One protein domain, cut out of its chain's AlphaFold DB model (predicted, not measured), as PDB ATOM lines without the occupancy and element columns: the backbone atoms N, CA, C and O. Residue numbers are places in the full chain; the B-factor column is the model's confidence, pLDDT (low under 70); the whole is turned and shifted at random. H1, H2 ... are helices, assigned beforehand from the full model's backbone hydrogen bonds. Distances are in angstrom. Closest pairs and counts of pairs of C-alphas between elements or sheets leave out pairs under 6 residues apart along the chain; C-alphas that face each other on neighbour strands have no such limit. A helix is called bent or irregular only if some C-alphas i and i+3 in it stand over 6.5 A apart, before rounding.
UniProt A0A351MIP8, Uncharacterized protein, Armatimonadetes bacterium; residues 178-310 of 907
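This is residues 178 to 310 of the 907 residues of an uncharacterized protein of Armatimonadetes bacterium (UniProt A0A351MIP8). Three long helices run side by side, H2, H1 and H4, with H1 between the other two and the three set at a wide angle, not in a flat row; short H5 fits into the open side of that angle, opposite H1, between H2 and H4. H6 slants off over the first part of H4, while H3 and the loop after it lie off to one side beyond H2, and the rest of that long loop crosses the end of the bundle where H1 and H4 begin. The printed part has 133 residues with six named helices, H1 to H6 in order, and no named strand; the class is all helix. It is compact, with a radius of gyration of the C-alphas of 14.2 A, and spans 43 by 30 by 22 A.

H1, residues 189 to 205, begins with C-alpha 189 at (85.760, 62.024, 23.899) and is 25.0 A long; it is neither bent nor irregular, but only just: C-alphas 195 and 198 are 6.2 A apart. H2 is residues 212 to 224, 18.0 A, and H3 is residues 230 to 234. H4, residues 267 to 285, is the longest at 26.8 A and only just irregular: C-alphas 270 and 273 are 6.8 A apart. H5 is residues 293 to 296. H6, residues 299 to 308, 14.8 A, ends with C-alpha 308 at (81.275, 81.314, 21.231).

H4 is the hub, touching H1, H5 and H6. H4 and H1 run the same way at a shallow tilt of 9 degrees, the closest C-alphas being those of Pro 273 and Glu 190, 4.8 A apart. H1 and H2 touch as a helical hairpin, opposite ways at a shallow tilt of 28 degrees, closest at the C-alphas of Asn 192 and Leu 222, 4.9 A. H2 and H4 are close but not clearly touching, the C-alphas of Cys 223 and Leu 277 being 7.7 A apart. H5 touches H2 at residues 219 to 224 alone, with C-alphas Ala 295 and Cys 223 at 5.1 A, and H4 at residues 277 to 281 alone, with C-alphas Ala 295 and Leu 277 at 6.1 A. H6 touches H4 at residues 267 to 274 alone, opposite ways at a steep tilt of 40 degrees, closest at the C-alphas of Leu 306 and Gln 270, 6.6 A. H3 touches no helix. Every O i to N i+4 pair is within hydrogen-bond range in H2 and H6, against 10 of 13 in H1, 13 of 15 in H4 and 0 of 1 in H3, where 2 of 2 O i to N i+3 pairs are; H5 is too short for such a pair.

The C-alphas farthest apart, of Pro 210 and Ala 310, are 44.6 A from each other. The printed part has no cut. The link from H3 to H4, residues 235 to 266, is long, and in it residues 238 to 239 pair antiparallel with 242 to 243. Mean pLDDT of the printed part is 94.0, and no printed residue is under 70.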
ATOM      1  N   ALA A 178      93.520  50.393  27.538       88.25
ATOM      2  CA  ALA A 178      94.361  51.169  26.637       88.25
ATOM      3  C   ALA A 178      93.702  52.532  26.340       88.25
ATOM      4  O   ALA A 178      92.478  52.588  26.206       88.25
ATOM      5  N   PRO A 179      94.475  53.625  26.212       86.50
ATOM      6  CA  PRO A 179      93.933  54.922  25.816       86.50
ATOM      7  C   PRO A 179      93.106  54.821  24.526       86.50
ATOM      8  O   PRO A 179      93.596  54.307  23.520       86.50
ATOM      9  N   ARG A 180      91.862  55.312  24.554       88.31
ATOM     10  CA  ARG A 180      91.013  55.460  23.362       88.31
ATOM     11  C   ARG A 180      91.059  56.910  22.915       88.31
ATOM     12  O   ARG A 180      90.952  57.788  23.764       88.31
ATOM     13  N   TYR A 181      91.182  57.145  21.621       87.12
ATOM     14  CA  TYR A 181      91.215  58.477  21.031       87.12
ATOM     15  C   TYR A 181      90.742  58.385  19.578       87.12
ATOM     16  O   TYR A 181      90.745  57.301  18.988       87.12
ATOM     17  N   GLY A 182      90.344  59.514  19.014       80.44
ATOM     18  CA  GLY A 182      90.008  59.670  17.608       80.44
ATOM     19  C   GLY A 182      89.783  61.148  17.333       80.44
ATOM     20  O   GLY A 182      89.144  61.817  18.121       80.44
ATOM     21  N   GLU A 183      90.341  61.701  16.264       80.31
ATOM     22  CA  GLU A 183      90.227  63.149  16.039       80.31
ATOM     23  C   GLU A 183      89.049  63.503  15.117       80.31
ATOM     24  O   GLU A 183      88.357  64.493  15.337       80.31
ATOM     25  N   TYR A 184      88.789  62.679  14.098       80.00
ATOM     26  CA  TYR A 184      87.808  62.958  13.048       80.00
ATOM     27  C   TYR A 184      86.664  61.949  13.061       80.00
ATOM     28  O   TYR A 184      86.890  60.740  13.127       80.00
ATOM     29  N   GLY A 185      85.431  62.437  12.914       73.94
ATOM     30  CA  GLY A 185      84.220  61.625  12.757       73.94
ATOM     31  C   GLY A 185      83.758  60.812  13.979       73.94
ATOM     32  O   GLY A 185      82.550  60.645  14.139       73.94
ATOM     33  N   ASP A 186      84.662  60.329  14.828       80.62
ATOM     34  CA  ASP A 186      84.389  59.529  16.030       80.62
ATOM     35  C   ASP A 186      85.453  59.842  17.098       80.62
ATOM     36  O   ASP A 186      86.550  59.280  17.082       80.62
ATOM     37  N   SER A 187      85.147  60.801  17.980       85.88
ATOM     38  CA  SER A 187      86.166  61.450  18.823       85.88
ATOM     39  C   SER A 187      86.691  60.592  19.980       85.88
ATOM     40  O   SER A 187      87.729  60.876  20.577       85.88
ATOM     41  N   LYS A 188      85.915  59.589  20.400       92.50
ATOM     42  CA  LYS A 188      86.072  58.879  21.687       92.50
ATOM     43  C   LYS A 188      86.008  59.760  22.940       92.50
ATOM     44  O   LYS A 188      86.101  59.235  24.054       92.50
ATOM     45  N   ALA A 189      85.821  61.073  22.796       95.25
ATOM     46  CA  ALA A 189      85.760  62.024  23.899       95.25
ATOM     47  C   ALA A 189      84.595  61.705  24.848       95.25
ATOM     48  O   ALA A 189      84.755  61.699  26.072       95.25
ATOM     49  N   GLU A 190      83.431  61.404  24.273       93.94
ATOM     50  CA  GLU A 190      82.202  61.091  24.996       93.94
ATOM     51  C   GLU A 190      82.332  59.795  25.801       93.94
ATOM     52  O   GLU A 190      82.130  59.806  27.016       93.94
ATOM     53  N   GLU A 191      82.750  58.700  25.167       93.44
ATOM     54  CA  GLU A 191      82.880  57.396  25.815       93.44
ATOM     55  C   GLU A 191      83.951  57.406  26.907       93.44
ATOM     56  O   GLU A 191      83.771  56.799  27.964       93.44
ATOM     57  N   ASN A 192      85.054  58.132  26.695       97.44
ATOM     58  CA  ASN A 192      86.066  58.333  27.729       97.44
ATOM     59  C   ASN A 192      85.498  59.052  28.955       97.44
ATOM     60  O   ASN A 192      85.710  58.602  30.083       97.44
ATOM     61  N   ALA A 193      84.740  60.130  28.751       97.44
ATOM     62  CA  ALA A 193      84.141  60.868  29.855       97.44
ATOM     63  C   ALA A 193      83.041  60.064  30.570       97.44
ATOM     64  O   ALA A 193      82.945  60.115  31.795       97.44
ATOM     65  N   TRP A 194      82.231  59.301  29.831       96.38
ATOM     66  CA  TRP A 194      81.179  58.444  30.384       96.38
ATOM     67  C   TRP A 194      81.725  57.346  31.287       96.38
ATOM     68  O   TRP A 194      81.238  57.164  32.407       96.38
ATOM     69  N   ASP A 195      82.759  56.650  30.826       97.62
ATOM     70  CA  ASP A 195      83.392  55.580  31.592       97.62
ATOM     71  C   ASP A 195      84.124  56.122  32.834       97.62
ATOM     72  O   ASP A 195      84.187  55.449  33.865       97.62
ATOM     73  N   ALA A 196      84.623  57.364  32.786       98.31
ATOM     74  CA  ALA A 196      85.293  57.997  33.922       98.31
ATOM     75  C   ALA A 196      84.369  58.167  35.144       98.31
ATOM     76  O   ALA A 196      84.842  58.120  36.283       98.31
ATOM     77  N   GLU A 197      83.057  58.330  34.936       98.00
ATOM     78  CA  GLU A 197      82.111  58.601  36.023       98.00
ATOM     79  C   GLU A 197      82.055  57.469  37.063       98.00
ATOM     80  O   GLU A 197      82.136  57.725  38.269       98.00
ATOM     81  N   VAL A 198      81.955  56.205  36.626       98.25
ATOM     82  CA  VAL A 198      81.833  55.073  37.565       98.25
ATOM     83  C   VAL A 198      83.141  54.831  38.311       98.25
ATOM     84  O   VAL A 198      83.133  54.486  39.494       98.25
ATOM     85  N   VAL A 199      84.272  55.072  37.643       98.62
ATOM     86  CA  VAL A 199      85.605  54.962  38.239       98.62
ATOM     87  C   VAL A 199      85.797  56.044  39.306       98.62
ATOM     88  O   VAL A 199      86.314  55.753  40.388       98.62
ATOM     89  N   ALA A 200      85.314  57.265  39.056       98.62
ATOM     90  CA  ALA A 200      85.303  58.341  40.045       98.62
ATOM     91  C   ALA A 200      84.466  57.974  41.283       98.62
ATOM     92  O   ALA A 200      84.932  58.153  42.409       98.62
ATOM     93  N   TRP A 201      83.281  57.382  41.098       98.62
ATOM     94  CA  TRP A 201      82.469  56.876  42.212       98.62
ATOM     95  C   TRP A 201      83.143  55.742  42.988       98.62
ATOM     96  O   TRP A 201      83.091  55.726  44.216       98.62
ATOM     97  N   ALA A 202      83.793  54.794  42.309       98.62
ATOM     98  CA  ALA A 202      84.504  53.708  42.984       98.62
ATOM     99  C   ALA A 202      85.664  54.238  43.846       98.62
ATOM    100  O   ALA A 202      85.825  53.821  44.996       98.62
ATOM    101  N   LEU A 203      86.428  55.203  43.324       98.50
ATOM    102  CA  LEU A 203      87.496  55.875  44.066       98.50
ATOM    103  C   LEU A 203      86.962  56.665  45.265       98.50
ATOM    104  O   LEU A 203      87.564  56.604  46.340       98.50
ATOM    105  N   SER A 204      85.841  57.374  45.106       98.06
ATOM    106  CA  SER A 204      85.299  58.208  46.178       98.06
ATOM    107  C   SER A 204      84.645  57.395  47.298       98.06
ATOM    108  O   SER A 204      84.804  57.740  48.473       98.06
ATOM    109  N   LEU A 205      83.972  56.286  46.961       98.06
ATOM    110  CA  LEU A 205      83.273  55.418  47.916       98.06
ATOM    111  C   LEU A 205      84.183  54.389  48.598       98.06
ATOM    112  O   LEU A 205      83.954  54.056  49.765       98.06
ATOM    113  N   TYR A 206      85.212  53.884  47.906       98.00
ATOM    114  CA  TYR A 206      86.058  52.792  48.402       98.00
ATOM    115  C   TYR A 206      87.559  53.151  48.422       98.00
ATOM    116  O   TYR A 206      88.377  52.428  47.847       98.00
ATOM    117  N   PRO A 207      87.979  54.204  49.151       96.06
ATOM    118  CA  PRO A 207      89.357  54.717  49.116       96.06
ATOM    119  C   PRO A 207      90.420  53.745  49.658       96.06
ATOM    120  O   PRO A 207      91.611  53.954  49.451       96.06
ATOM    121  N   ASN A 208      90.005  52.677  50.348       96.81
ATOM    122  CA  ASN A 208      90.891  51.641  50.892       96.81
ATOM    123  C   ASN A 208      90.790  50.302  50.135       96.81
ATOM    124  O   ASN A 208      91.278  49.283  50.625       96.81
ATOM    125  N   HIS A 209      90.111  50.266  48.984       98.06
ATOM    126  CA  HIS A 209      89.959  49.040  48.205       98.06
ATOM    127  C   HIS A 209      91.288  48.635  47.533       98.06
ATOM    128  O   HIS A 209      92.018  49.509  47.062       98.06
ATOM    129  N   PRO A 210      91.613  47.331  47.417       97.88
ATOM    130  CA  PRO A 210      92.849  46.881  46.769       97.88
ATOM    131  C   PRO A 210      93.024  47.358  45.318       97.88
ATOM    132  O   PRO A 210      94.158  47.548  44.884       97.88
ATOM    133  N   ASN A 211      91.926  47.602  44.591       97.88
ATOM    134  CA  ASN A 211      91.960  48.075  43.198       97.88
ATOM    135  C   ASN A 211      92.125  49.596  43.053       97.88
ATOM    136  O   ASN A 211      92.229  50.067  41.924       97.88
ATOM    137  N   VAL A 212      92.206  50.374  44.141       98.25
ATOM    138  CA  VAL A 212      92.376  51.841  44.073       98.25
ATOM    139  C   VAL A 212      93.526  52.279  43.151       98.25
ATOM    140  O   VAL A 212      93.299  53.188  42.353       98.25
ATOM    141  N   PRO A 213      94.724  51.653  43.161       97.25
ATOM    142  CA  PRO A 213      95.774  52.002  42.202       97.25
ATOM    143  C   PRO A 213      95.354  51.798  40.738       97.25
ATOM    144  O   PRO A 213      95.657  52.635  39.890       97.25
ATOM    145  N   GLY A 214      94.624  50.716  40.450       98.00
ATOM    146  CA  GLY A 214      94.107  50.410  39.117       98.00
ATOM    147  C   GLY A 214      93.024  51.391  38.676       98.00
ATOM    148  O   GLY A 214      93.093  51.914  37.566       98.00
ATOM    149  N   TRP A 215      92.072  51.709  39.555       98.50
ATOM    150  CA  TRP A 215      91.035  52.705  39.278       98.50
ATOM    151  C   TRP A 215      91.613  54.107  39.099       98.50
ATOM    152  O   TRP A 215      91.177  54.835  38.217       98.50
ATOM    153  N   LYS A 216      92.634  54.490  39.875       97.75
ATOM    154  CA  LYS A 216      93.296  55.790  39.712       97.75
ATOM    155  C   LYS A 216      93.982  55.902  38.350       97.75
ATOM    156  O   LYS A 216      93.824  56.910  37.669       97.75
ATOM    157  N   ALA A 217      94.692  54.853  37.937       97.38
ATOM    158  CA  ALA A 217      95.291  54.790  36.609       97.38
ATOM    159  C   ALA A 217      94.225  54.843  35.501       97.38
ATOM    160  O   ALA A 217      94.380  55.606  34.553       97.38
ATOM    161  N   ALA A 218      93.124  54.096  35.647       98.31
ATOM    162  CA  ALA A 218      92.010  54.113  34.701       98.31
ATOM    163  C   ALA A 218      91.372  55.506  34.580       98.31
ATOM    164  O   ALA A 218      91.174  55.987  33.469       98.31
ATOM    165  N   LEU A 219      91.110  56.179  35.707       98.38
ATOM    166  CA  LEU A 219      90.527  57.521  35.715       98.38
ATOM    167  C   LEU A 219      91.443  58.536  35.025       98.38
ATOM    168  O   LEU A 219      90.969  59.318  34.207       98.38
ATOM    169  N   ASN A 220      92.751  58.497  35.303       97.75
ATOM    170  CA  ASN A 220      93.717  59.369  34.630       97.75
ATOM    171  C   ASN A 220      93.734  59.118  33.114       97.75
ATOM    172  O   ASN A 220      93.666  60.076  32.352       97.75
ATOM    173  N   THR A 221      93.784  57.853  32.672       97.69
ATOM    174  CA  THR A 221      93.737  57.504  31.243       97.69
ATOM    175  C   THR A 221      92.462  58.025  30.585       97.69
ATOM    176  O   THR A 221      92.534  58.674  29.546       97.69
ATOM    177  N   LEU A 222      91.298  57.773  31.186       98.25
ATOM    178  CA  LEU A 222      90.012  58.184  30.628       98.25
ATOM    179  C   LEU A 222      89.910  59.711  30.534       98.25
ATOM    180  O   LEU A 222      89.690  60.229  29.446       98.25
ATOM    181  N   CYS A 223      90.157  60.437  31.629       98.25
ATOM    182  CA  CYS A 223      90.044  61.896  31.640       98.25
ATOM    183  C   CYS A 223      91.056  62.588  30.712       98.25
ATOM    184  O   CYS A 223      90.686  63.513  29.994       98.25
ATOM    185  N   LEU A 224      92.319  62.140  30.677       97.81
ATOM    186  CA  LEU A 224      93.341  62.771  29.831       97.81
ATOM    187  C   LEU A 224      93.095  62.568  28.333       97.81
ATOM    188  O   LEU A 224      93.512  63.409  27.545       97.81
ATOM    189  N   ASN A 225      92.412  61.489  27.939       97.69
ATOM    190  CA  ASN A 225      92.046  61.235  26.544       97.69
ATOM    191  C   ASN A 225      90.619  61.716  26.209       97.69
ATOM    192  O   ASN A 225      90.111  61.427  25.129       97.69
ATOM    193  N   THR A 226      89.935  62.434  27.106       98.06
ATOM    194  CA  THR A 226      88.635  63.049  26.792       98.06
ATOM    195  C   THR A 226      88.802  64.254  25.863       98.06
ATOM    196  O   THR A 226      88.099  64.354  24.867       98.06
ATOM    197  N   PHE A 227      89.740  65.153  26.168       97.94
ATOM    198  CA  PHE A 227      89.968  66.394  25.414       97.94
ATOM    199  C   PHE A 227      91.408  66.529  24.912       97.94
ATOM    200  O   PHE A 227      91.901  67.642  24.762       97.94
ATOM    201  N   SER A 228      92.103  65.413  24.687       96.69
ATOM    202  CA  SER A 228      93.477  65.445  24.190       96.69
ATOM    203  C   SER A 228      93.559  66.055  22.790       96.69
ATOM    204  O   SER A 228      92.737  65.761  21.922       96.69
ATOM    205  N   ILE A 229      94.590  66.863  22.567       94.44
ATOM    206  CA  ILE A 229      94.968  67.436  21.267       94.44
ATOM    207  C   ILE A 229      96.342  66.911  20.843       94.44
ATOM    208  O   ILE A 229      97.084  66.361  21.658       94.44
ATOM    209  N   GLU A 230      96.723  67.102  19.577       87.94
ATOM    210  CA  GLU A 230      97.964  66.518  19.040       87.94
ATOM    211  C   GLU A 230      99.212  66.959  19.825       87.94
ATOM    212  O   GLU A 230     100.091  66.146  20.105       87.94
ATOM    213  N   SER A 231      99.264  68.212  20.291       88.38
ATOM    214  CA  SER A 231     100.401  68.712  21.077       88.38
ATOM    215  C   SER A 231     100.559  68.045  22.449       88.38
ATOM    216  O   SER A 231     101.622  68.148  23.060       88.38
ATOM    217  N   ASP A 232      99.536  67.354  22.965       94.06
ATOM    218  CA  ASP A 232      99.643  66.648  24.247       94.06
ATOM    219  C   ASP A 232     100.561  65.423  24.182       94.06
ATOM    220  O   ASP A 232     101.042  64.946  25.212       94.06
ATOM    221  N   ARG A 233     100.868  64.932  22.978       88.25
ATOM    222  CA  ARG A 233     101.799  63.814  22.767       88.25
ATOM    223  C   ARG A 233     103.245  64.159  23.118       88.25
ATOM    224  O   ARG A 233     104.054  63.267  23.370       88.25
ATOM    225  N   ASP A 234     103.546  65.446  23.217       89.12
ATOM    226  CA  ASP A 234     104.849  65.952  23.635       89.12
ATOM    227  C   ASP A 234     104.842  66.447  25.096       89.12
ATOM    228  O   ASP A 234     105.854  66.937  25.605       89.12
ATOM    229  N   ALA A 235     103.714  66.316  25.808       92.56
ATOM    230  CA  ALA A 235     103.571  66.812  27.171       92.56
ATOM    231  C   ALA A 235     104.361  65.953  28.175       92.56
ATOM    232  O   ALA A 235     103.997  64.823  28.502       92.56
ATOM    233  N   THR A 236     105.433  66.531  28.722       95.75
ATOM    234  CA  THR A 236     106.330  65.884  29.703       95.75
ATOM    235  C   THR A 236     105.997  66.212  31.162       95.75
ATOM    236  O   THR A 236     106.688  65.771  32.081       95.75
ATOM    237  N   GLU A 237     104.930  66.983  31.389       95.00
ATOM    238  CA  GLU A 237     104.388  67.279  32.716       95.00
ATOM    239  C   GLU A 237     104.078  65.972  33.460       95.00
ATOM    240  O   GLU A 237     103.581  65.016  32.869       95.00
ATOM    241  N   LEU A 238     104.384  65.901  34.757       95.62
ATOM    242  CA  LEU A 238     104.189  64.673  35.529       95.62
ATOM    243  C   LEU A 238     102.811  64.653  36.196       95.62
ATOM    244  O   LEU A 238     102.495  65.532  36.997       95.62
ATOM    245  N   LEU A 239     102.054  63.582  35.962       94.94
ATOM    246  CA  LEU A 239     100.865  63.212  36.726       94.94
ATOM    247  C   LEU A 239     101.107  61.853  37.383       94.94
ATOM    248  O   LEU A 239     101.407  60.868  36.712       94.94
ATOM    249  N   ASP A 240     101.011  61.804  38.712       92.38
ATOM    250  CA  ASP A 240     101.292  60.596  39.500       92.38
ATOM    251  C   ASP A 240     102.667  59.962  39.201       92.38
ATOM    252  O   ASP A 240     102.836  58.746  39.208       92.38
ATOM    253  N   GLY A 241     103.674  60.808  38.951       92.31
ATOM    254  CA  GLY A 241     105.051  60.385  38.671       92.31
ATOM    255  C   GLY A 241     105.292  59.876  37.247       92.31
ATOM    256  O   GLY A 241     106.418  59.491  36.944       92.31
ATOM    257  N   LYS A 242     104.271  59.908  36.384       93.38
ATOM    258  CA  LYS A 242     104.334  59.493  34.981       93.38
ATOM    259  C   LYS A 242     104.065  60.698  34.055       93.38
ATOM    260  O   LYS A 242     103.121  61.443  34.332       93.38
ATOM    261  N   PRO A 243     104.872  60.927  33.002       95.56
ATOM    262  CA  PRO A 243     104.629  61.979  32.010       95.56
ATOM    263  C   PRO A 243     103.239  61.888  31.365       95.56
ATOM    264  O   PRO A 243     102.752  60.785  31.108       95.56
ATOM    265  N   LEU A 244     102.600  63.030  31.091       94.88
ATOM    266  CA  LEU A 244     101.264  63.090  30.479       94.88
ATOM    267  C   LEU A 244     101.190  62.341  29.146       94.88
ATOM    268  O   LEU A 244     100.247  61.582  28.932       94.88
ATOM    269  N   ASN A 245     102.199  62.487  28.290       92.00
ATOM    270  CA  ASN A 245     102.238  61.809  26.999       92.00
ATOM    271  C   ASN A 245     102.291  60.276  27.081       92.00
ATOM    272  O   ASN A 245     101.965  59.604  26.111       92.00
ATOM    273  N   GLU A 246     102.642  59.697  28.229       93.00
ATOM    274  CA  GLU A 246     102.562  58.250  28.421       93.00
ATOM    275  C   GLU A 246     101.156  57.778  28.863       93.00
ATOM    276  O   GLU A 246     100.895  56.573  28.938       93.00
ATOM    277  N   TRP A 247     100.254  58.697  29.227       94.38
ATOM    278  CA  TRP A 247      98.833  58.416  29.491       94.38
ATOM    279  C   TRP A 247      97.950  58.638  28.257       94.38
ATOM    280  O   TRP A 247      96.861  58.071  28.174       94.38
ATOM    281  N   ILE A 248      98.403  59.471  27.321       93.31
ATOM    282  CA  ILE A 248      97.632  59.946  26.170       93.31
ATOM    283  C   ILE A 248      97.988  59.114  24.937       93.31
ATOM    284  O   ILE A 248      99.153  59.017  24.564       93.31
ATOM    285  N   GLY A 249      96.985  58.496  24.311       85.56
ATOM    286  CA  GLY A 249      97.172  57.689  23.100       85.56
ATOM    287  C   GLY A 249      97.271  58.528  21.825       85.56
ATOM    288  O   GLY A 249      97.990  58.159  20.897       85.56
ATOM    289  N   GLY A 250      96.583  59.668  21.798       86.06
ATOM    290  CA  GLY A 250      96.506  60.565  20.652       86.06
ATOM    291  C   GLY A 250      95.435  61.644  20.836       86.06
ATOM    292  O   GLY A 250      94.842  61.739  21.918       86.06
ATOM    293  N   PRO A 251      95.200  62.472  19.806       86.12
ATOM    294  CA  PRO A 251      94.174  63.502  19.830       86.12
ATOM    295  C   PRO A 251      92.773  62.884  19.807       86.12
ATOM    296  O   PRO A 251      92.484  62.002  18.998       86.12
ATOM    297  N   SER A 252      91.915  63.379  20.693       92.25
ATOM    298  CA  SER A 252      90.471  63.128  20.698       92.25
ATOM    299  C   SER A 252      89.682  64.323  20.154       92.25
ATOM    300  O   SER A 252      88.514  64.201  19.803       92.25
ATOM    301  N   ILE A 253      90.294  65.510  20.125       94.88
ATOM    302  CA  ILE A 253      89.678  66.749  19.640       94.88
ATOM    303  C   ILE A 253      90.687  67.546  18.809       94.88
ATOM    304  O   ILE A 253      91.896  67.301  18.874       94.88
ATOM    305  N   HIS A 254      90.200  68.529  18.055       93.31
ATOM    306  CA  HIS A 254      91.053  69.346  17.198       93.31
ATOM    307  C   HIS A 254      91.870  70.385  17.985       93.31
ATOM    308  O   HIS A 254      91.448  70.825  19.060       93.31
ATOM    309  N   PRO A 255      93.002  70.869  17.438       91.31
ATOM    310  CA  PRO A 255      93.815  71.921  18.060       91.31
ATOM    311  C   PRO A 255      93.087  73.249  18.327       91.31
ATOM    312  O   PRO A 255      93.528  74.039  19.159       91.31
ATOM    313  N   ASP A 256      91.980  73.525  17.630       94.38
ATOM    314  CA  ASP A 256      91.122  74.687  17.885       94.38
ATOM    315  C   ASP A 256      89.992  74.391  18.897       94.38
ATOM    316  O   ASP A 256      89.120  75.240  19.109       94.38
ATOM    317  N   PHE A 257      90.036  73.230  19.555       96.88
ATOM    318  CA  PHE A 257      89.097  72.731  20.562       96.88
ATOM    319  C   PHE A 257      87.678  72.469  20.049       96.88
ATOM    320  O   PHE A 257      86.742  72.392  20.851       96.88
ATOM    321  N   THR A 258      87.482  72.351  18.735       95.00
ATOM    322  CA  THR A 258      86.239  71.806  18.179       95.00
ATOM    323  C   THR A 258      86.238  70.279  18.272       95.00
ATOM    324  O   THR A 258      87.287  69.632  18.310       95.00
ATOM    325  N   ILE A 259      85.039  69.702  18.359       92.69
ATOM    326  CA  ILE A 259      84.837  68.259  18.501       92.69
ATOM    327  C   ILE A 259      83.937  67.759  17.375       92.69
ATOM    328  O   ILE A 259      82.814  68.249  17.197       92.69
ATOM    329  N   GLU A 260      84.422  66.758  16.645       86.62
ATOM    330  CA  GLU A 260      83.636  65.997  15.679       86.62
ATOM    331  C   GLU A 260      83.125  64.698  16.291       86.62
ATOM    332  O   GLU A 260      83.840  63.973  16.980       86.62
ATOM    333  N   ASN A 261      81.871  64.375  15.998       84.69
ATOM    334  CA  ASN A 261      81.335  63.047  16.243       84.69
ATOM    335  C   ASN A 261      80.177  62.787  15.281       84.69
ATOM    336  O   ASN A 261      79.435  63.706  14.933       84.69
ATOM    337  N   HIS A 262      80.034  61.544  14.831       80.94
ATOM    338  CA  HIS A 262      79.117  61.155  13.755       80.94
ATOM    339  C   HIS A 262      79.337  61.928  12.435       80.94
ATOM    340  O   HIS A 262      78.415  62.068  11.626       80.94
ATOM    341  N   GLY A 263      80.561  62.417  12.200       77.94
ATOM    342  CA  GLY A 263      80.971  63.109  10.973       77.94
ATOM    343  C   GLY A 263      81.262  64.608  11.136       77.94
ATOM    344  O   GLY A 263      82.398  64.999  10.902       77.94
ATOM    345  N   PRO A 264      80.282  65.471  11.459       83.81
ATOM    346  CA  PRO A 264      80.478  66.922  11.510       83.81
ATOM    347  C   PRO A 264      80.791  67.455  12.921       83.81
ATOM    348  O   PRO A 264      80.588  66.770  13.926       83.81
ATOM    349  N   PHE A 265      81.184  68.734  13.002       89.81
ATOM    350  CA  PHE A 265      81.181  69.476  14.267       89.81
ATOM    351  C   PHE A 265      79.772  69.563  14.837       89.81
ATOM    352  O   PHE A 265      78.835  69.996  14.156       89.81
ATOM    353  N   HIS A 266      79.627  69.208  16.109       88.25
ATOM    354  CA  HIS A 266      78.308  69.094  16.697       88.25
ATOM    355  C   HIS A 266      78.296  69.440  18.189       88.25
ATOM    356  O   HIS A 266      78.968  68.828  19.017       88.25
ATOM    357  N   ILE A 267      77.451  70.411  18.548       92.25
ATOM    358  CA  ILE A 267      77.431  71.012  19.886       92.25
ATOM    359  C   ILE A 267      77.155  69.991  20.994       92.25
ATOM    360  O   ILE A 267      77.738  70.106  22.067       92.25
ATOM    361  N   CYS A 268      76.318  68.970  20.772       91.94
ATOM    362  CA  CYS A 268      76.085  67.978  21.827       91.94
ATOM    363  C   CYS A 268      77.368  67.248  22.228       91.94
ATOM    364  O   CYS A 268      77.516  66.945  23.402       91.94
ATOM    365  N   TYR A 269      78.307  67.040  21.305       92.44
ATOM    366  CA  TYR A 269      79.575  66.368  21.593       92.44
ATOM    367  C   TYR A 269      80.627  67.322  22.160       92.44
ATOM    368  O   TYR A 269      81.524  66.889  22.871       92.44
ATOM    369  N   GLN A 270      80.435  68.633  21.991       93.69
ATOM    370  CA  GLN A 270      81.115  69.636  22.811       93.69
ATOM    371  C   GLN A 270      80.633  69.601  24.276       93.69
ATOM    372  O   GLN A 270      81.395  69.883  25.199       93.69
ATOM    373  N   ILE A 271      79.351  69.291  24.494       96.06
ATOM    374  CA  ILE A 271      78.678  69.345  25.800       96.06
ATOM    375  C   ILE A 271      78.830  68.038  26.587       96.06
ATOM    376  O   ILE A 271      79.103  68.074  27.785       96.06
ATOM    377  N   CYS A 272      78.619  66.891  25.942       95.25
ATOM    378  CA  CYS A 272      78.458  65.600  26.607       95.25
ATOM    379  C   CYS A 272      79.679  65.178  27.441       95.25
ATOM    380  O   CYS A 272      79.496  64.804  28.607       95.25
ATOM    381  N   PRO A 273      80.924  65.329  26.948       96.75
ATOM    382  CA  PRO A 273      82.086  64.997  27.754       96.75
ATOM    383  C   PRO A 273      82.266  65.958  28.940       96.75
ATOM    384  O   PRO A 273      82.568  65.517  30.046       96.75
ATOM    385  N   GLN A 274      81.974  67.259  28.778       97.00
ATOM    386  CA  GLN A 274      82.005  68.223  29.893       97.00
ATOM    387  C   GLN A 274      80.961  67.898  30.965       97.00
ATOM    388  O   GLN A 274      81.217  68.037  32.163       97.00
ATOM    389  N   HIS A 275      79.779  67.463  30.530       97.19
ATOM    390  CA  HIS A 275      78.728  66.997  31.420       97.19
ATOM    391  C   HIS A 275      79.240  65.847  32.286       97.19
ATOM    392  O   HIS A 275      79.129  65.907  33.509       97.19
ATOM    393  N   SER A 276      79.876  64.849  31.684       97.62
ATOM    394  CA  SER A 276      80.354  63.686  32.427       97.62
ATOM    395  C   SER A 276      81.577  63.977  33.291       97.62
ATOM    396  O   SER A 276      81.645  63.499  34.421       97.62
ATOM    397  N   LEU A 277      82.464  64.878  32.874       98.06
ATOM    398  CA  LEU A 277      83.515  65.398  33.754       98.06
ATOM    399  C   LEU A 277      82.944  66.195  34.944       98.06
ATOM    400  O   LEU A 277      83.491  66.149  36.043       98.06
ATOM    401  N   SER A 278      81.789  66.847  34.785       97.81
ATOM    402  CA  SER A 278      81.082  67.490  35.905       97.81
ATOM    403  C   SER A 278      80.460  66.470  36.867       97.81
ATOM    404  O   SER A 278      80.391  66.712  38.074       97.81
ATOM    405  N   TRP A 279      80.065  65.296  36.368       97.75
ATOM    406  CA  TRP A 279      79.674  64.154  37.200       97.75
ATOM    407  C   TRP A 279      80.863  63.512  37.922       97.75
ATOM    408  O   TRP A 279      80.737  63.177  39.100       97.75
ATOM    409  N   VAL A 280      82.027  63.412  37.269       98.50
ATOM    410  CA  VAL A 280      83.294  63.029  37.915       98.50
ATOM    411  C   VAL A 280      83.606  63.990  39.060       98.50
ATOM    412  O   VAL A 280      83.819  63.543  40.187       98.50
ATOM    413  N   TRP A 281      83.558  65.303  38.814       97.75
ATOM    414  CA  TRP A 281      83.746  66.312  39.856       97.75
ATOM    415  C   TRP A 281      82.768  66.118  41.023       97.75
ATOM    416  O   TRP A 281      83.184  66.071  42.184       97.75
ATOM    417  N   TYR A 282      81.480  65.924  40.728       97.75
ATOM    418  CA  TYR A 282      80.450  65.714  41.744       97.75
ATOM    419  C   TYR A 282      80.673  64.451  42.589       97.75
ATOM    420  O   TYR A 282      80.445  64.476  43.804       97.75
ATOM    421  N   ALA A 283      81.146  63.354  41.990       98.12
ATOM    422  CA  ALA A 283      81.430  62.111  42.705       98.12
ATOM    423  C   ALA A 283      82.453  62.314  43.837       98.12
ATOM    424  O   ALA A 283      82.289  61.748  44.919       98.12
ATOM    425  N   PHE A 284      83.462  63.164  43.625       97.94
ATOM    426  CA  PHE A 284      84.425  63.550  44.660       97.94
ATOM    427  C   PHE A 284      83.862  64.625  45.594       97.94
ATOM    428  O   PHE A 284      83.888  64.464  46.816       97.94
ATOM    429  N   ALA A 285      83.310  65.704  45.037       96.25
ATOM    430  CA  ALA A 285      82.880  66.864  45.810       96.25
ATOM    431  C   ALA A 285      81.745  66.524  46.795       96.25
ATOM    432  O   ALA A 285      81.763  66.982  47.940       96.25
ATOM    433  N   SER A 286      80.802  65.655  46.407       95.50
ATOM    434  CA  SER A 286      79.726  65.171  47.291       95.50
ATOM    435  C   SER A 286      80.240  64.340  48.476       95.50
ATOM    436  O   SER A 286      79.581  64.268  49.511       95.50
ATOM    437  N   GLN A 287      81.434  63.752  48.354       94.81
ATOM    438  CA  GLN A 287      82.142  63.045  49.425       94.81
ATOM    439  C   GLN A 287      83.172  63.936  50.142       94.81
ATOM    440  O   GLN A 287      83.988  63.429  50.910       94.81
ATOM    441  N   GLN A 288      83.145  65.256  49.907       94.62
ATOM    442  CA  GLN A 288      84.109  66.231  50.439       94.62
ATOM    443  C   GLN A 288      85.564  65.931  50.030       94.62
ATOM    444  O   GLN A 288      86.505  66.197  50.778       94.62
ATOM    445  N   GLN A 289      85.746  65.366  48.837       95.75
ATOM    446  CA  GLN A 289      87.040  65.067  48.227       95.75
ATOM    447  C   GLN A 289      87.296  65.998  47.034       95.75
ATOM    448  O   GLN A 289      86.376  66.606  46.486       95.75
ATOM    449  N   THR A 290      88.555  66.103  46.617       94.38
ATOM    450  CA  THR A 290      88.961  66.881  45.437       94.38
ATOM    451  C   THR A 290      89.096  65.958  44.232       94.38
ATOM    452  O   THR A 290      89.749  64.919  44.330       94.38
ATOM    453  N   ALA A 291      88.500  66.342  43.102       94.50
ATOM    454  CA  ALA A 291      88.670  65.633  41.838       94.50
ATOM    455  C   ALA A 291      90.135  65.694  41.357       94.50
ATOM    456  O   ALA A 291      90.841  66.665  41.652       94.50
ATOM    457  N   PRO A 292      90.634  64.669  40.645       93.62
ATOM    458  CA  PRO A 292      92.007  64.669  40.157       93.62
ATOM    459  C   PRO A 292      92.218  65.734  39.066       93.62
ATOM    460  O   PRO A 292      91.323  65.940  38.247       93.62
ATOM    461  N   PRO A 293      93.421  66.337  38.961       93.69
ATOM    462  CA  PRO A 293      93.726  67.333  37.927       93.69
ATOM    463  C   PRO A 293      93.500  66.852  36.487       93.69
ATOM    464  O   PRO A 293      93.230  67.665  35.609       93.69
ATOM    465  N   ALA A 294      93.579  65.538  36.240       95.88
ATOM    466  CA  ALA A 294      93.291  64.943  34.936       95.88
ATOM    467  C   ALA A 294      91.895  65.304  34.404       95.88
ATOM    468  O   ALA A 294      91.740  65.469  33.200       95.88
ATOM    469  N   ALA A 295      90.902  65.457  35.288       95.44
ATOM    470  CA  ALA A 295      89.525  65.782  34.914       95.44
ATOM    471  C   ALA A 295      89.353  67.216  34.378       95.44
ATOM    472  O   ALA A 295      88.311  67.525  33.810       95.44
ATOM    473  N   GLU A 296      90.361  68.078  34.540       94.31
ATOM    474  CA  GLU A 296      90.313  69.487  34.127       94.31
ATOM    475  C   GLU A 296      91.136  69.769  32.857       94.31
ATOM    476  O   GLU A 296      91.135  70.899  32.364       94.31
ATOM    477  N   ARG A 297      91.858  68.775  32.313       95.25
ATOM    478  CA  ARG A 297      92.737  68.970  31.148       95.25
ATOM    479  C   ARG A 297      91.928  69.472  29.947       95.25
ATOM    480  O   ARG A 297      90.962  68.830  29.549       95.25
ATOM    481  N   HIS A 298      92.327  70.625  29.403       97.44
ATOM    482  CA  HIS A 298      91.664  71.343  28.300       97.44
ATOM    483  C   HIS A 298      90.190  71.705  28.540       97.44
ATOM    484  O   HIS A 298      89.486  72.156  27.636       97.44
ATOM    485  N   GLY A 299      89.693  71.526  29.768       96.44
ATOM    486  CA  GLY A 299      88.292  71.751  30.082       96.44
ATOM    487  C   GLY A 299      87.894  73.213  29.886       96.44
ATOM    488  O   GLY A 299      86.777  73.480  29.447       96.44
ATOM    489  N   GLN A 300      88.766  74.168  30.218       97.06
ATOM    490  CA  GLN A 300      88.473  75.596  30.068       97.06
ATOM    491  C   GLN A 300      88.423  76.008  28.594       97.06
ATOM    492  O   GLN A 300      87.506  76.709  28.184       97.06
ATOM    493  N   GLU A 301      89.357  75.523  27.786       98.00
ATOM    494  CA  GLU A 301      89.476  75.833  26.367       98.00
ATOM    495  C   GLU A 301      88.266  75.312  25.578       98.00
ATOM    496  O   GLU A 301      87.674  76.034  24.772       98.00
ATOM    497  N   VAL A 302      87.822  74.088  25.883       97.69
ATOM    498  CA  VAL A 302      86.601  73.488  25.319       97.69
ATOM    499  C   VAL A 302      85.344  74.257  25.750       97.69
ATOM    500  O   VAL A 302      84.407  74.405  24.956       97.69
ATOM    501  N   TRP A 303      85.309  74.772  26.984       97.44
ATOM    502  CA  TRP A 303      84.219  75.615  27.490       97.44
ATOM    503  C   TRP A 303      84.173  76.982  26.802       97.44
ATOM    504  O   TRP A 303      83.116  77.387  26.317       97.44
ATOM    505  N   ASP A 304      85.315  77.652  26.667       96.25
ATOM    506  CA  ASP A 304      85.430  78.929  25.961       96.25
ATOM    507  C   ASP A 304      85.043  78.777  24.485       96.25
ATOM    508  O   ASP A 304      84.342  79.630  23.929       96.25
ATOM    509  N   ARG A 305      85.419  77.651  23.860       96.12
ATOM    510  CA  ARG A 305      84.975  77.304  22.508       96.12
ATOM    511  C   ARG A 305      83.459  77.170  22.438       96.12
ATOM    512  O   ARG A 305      82.851  77.779  21.560       96.12
ATOM    513  N   LEU A 306      82.843  76.422  23.356       96.00
ATOM    514  CA  LEU A 306      81.388  76.250  23.422       96.00
ATOM    515  C   LEU A 306      80.657  77.593  23.595       96.00
ATOM    516  O   LEU A 306      79.644  77.832  22.935       96.00
ATOM    517  N   LEU A 307      81.180  78.486  24.442       95.06
ATOM    518  CA  LEU A 307      80.576  79.792  24.713       95.06
ATOM    519  C   LEU A 307      80.486  80.686  23.474       95.06
ATOM    520  O   LEU A 307      79.539  81.465  23.388       95.06
ATOM    521  N   GLN A 308      81.381  80.557  22.490       93.81
ATOM    522  CA  GLN A 308      81.275  81.314  21.231       93.81
ATOM    523  C   GLN A 308      80.023  80.952  20.418       93.81
ATOM    524  O   GLN A 308      79.523  81.773  19.651       93.81
ATOM    525  N   PHE A 309      79.485  79.745  20.614       94.00
ATOM    526  CA  PHE A 309      78.248  79.285  19.982       94.00
ATOM    527  C   PHE A 309      77.007  79.602  20.822       94.00
ATOM    528  O   PHE A 309      75.898  79.274  20.397       94.00
ATOM    529  N   ALA A 310      77.158  80.220  21.998       93.38
ATOM    530  CA  ALA A 310      76.031  80.600  22.836       93.38
ATOM    531  C   ALA A 310      75.175  81.683  22.164       93.38
ATOM    532  O   ALA A 310      75.649  82.718  21.686       93.38
TER     533      ALA A 310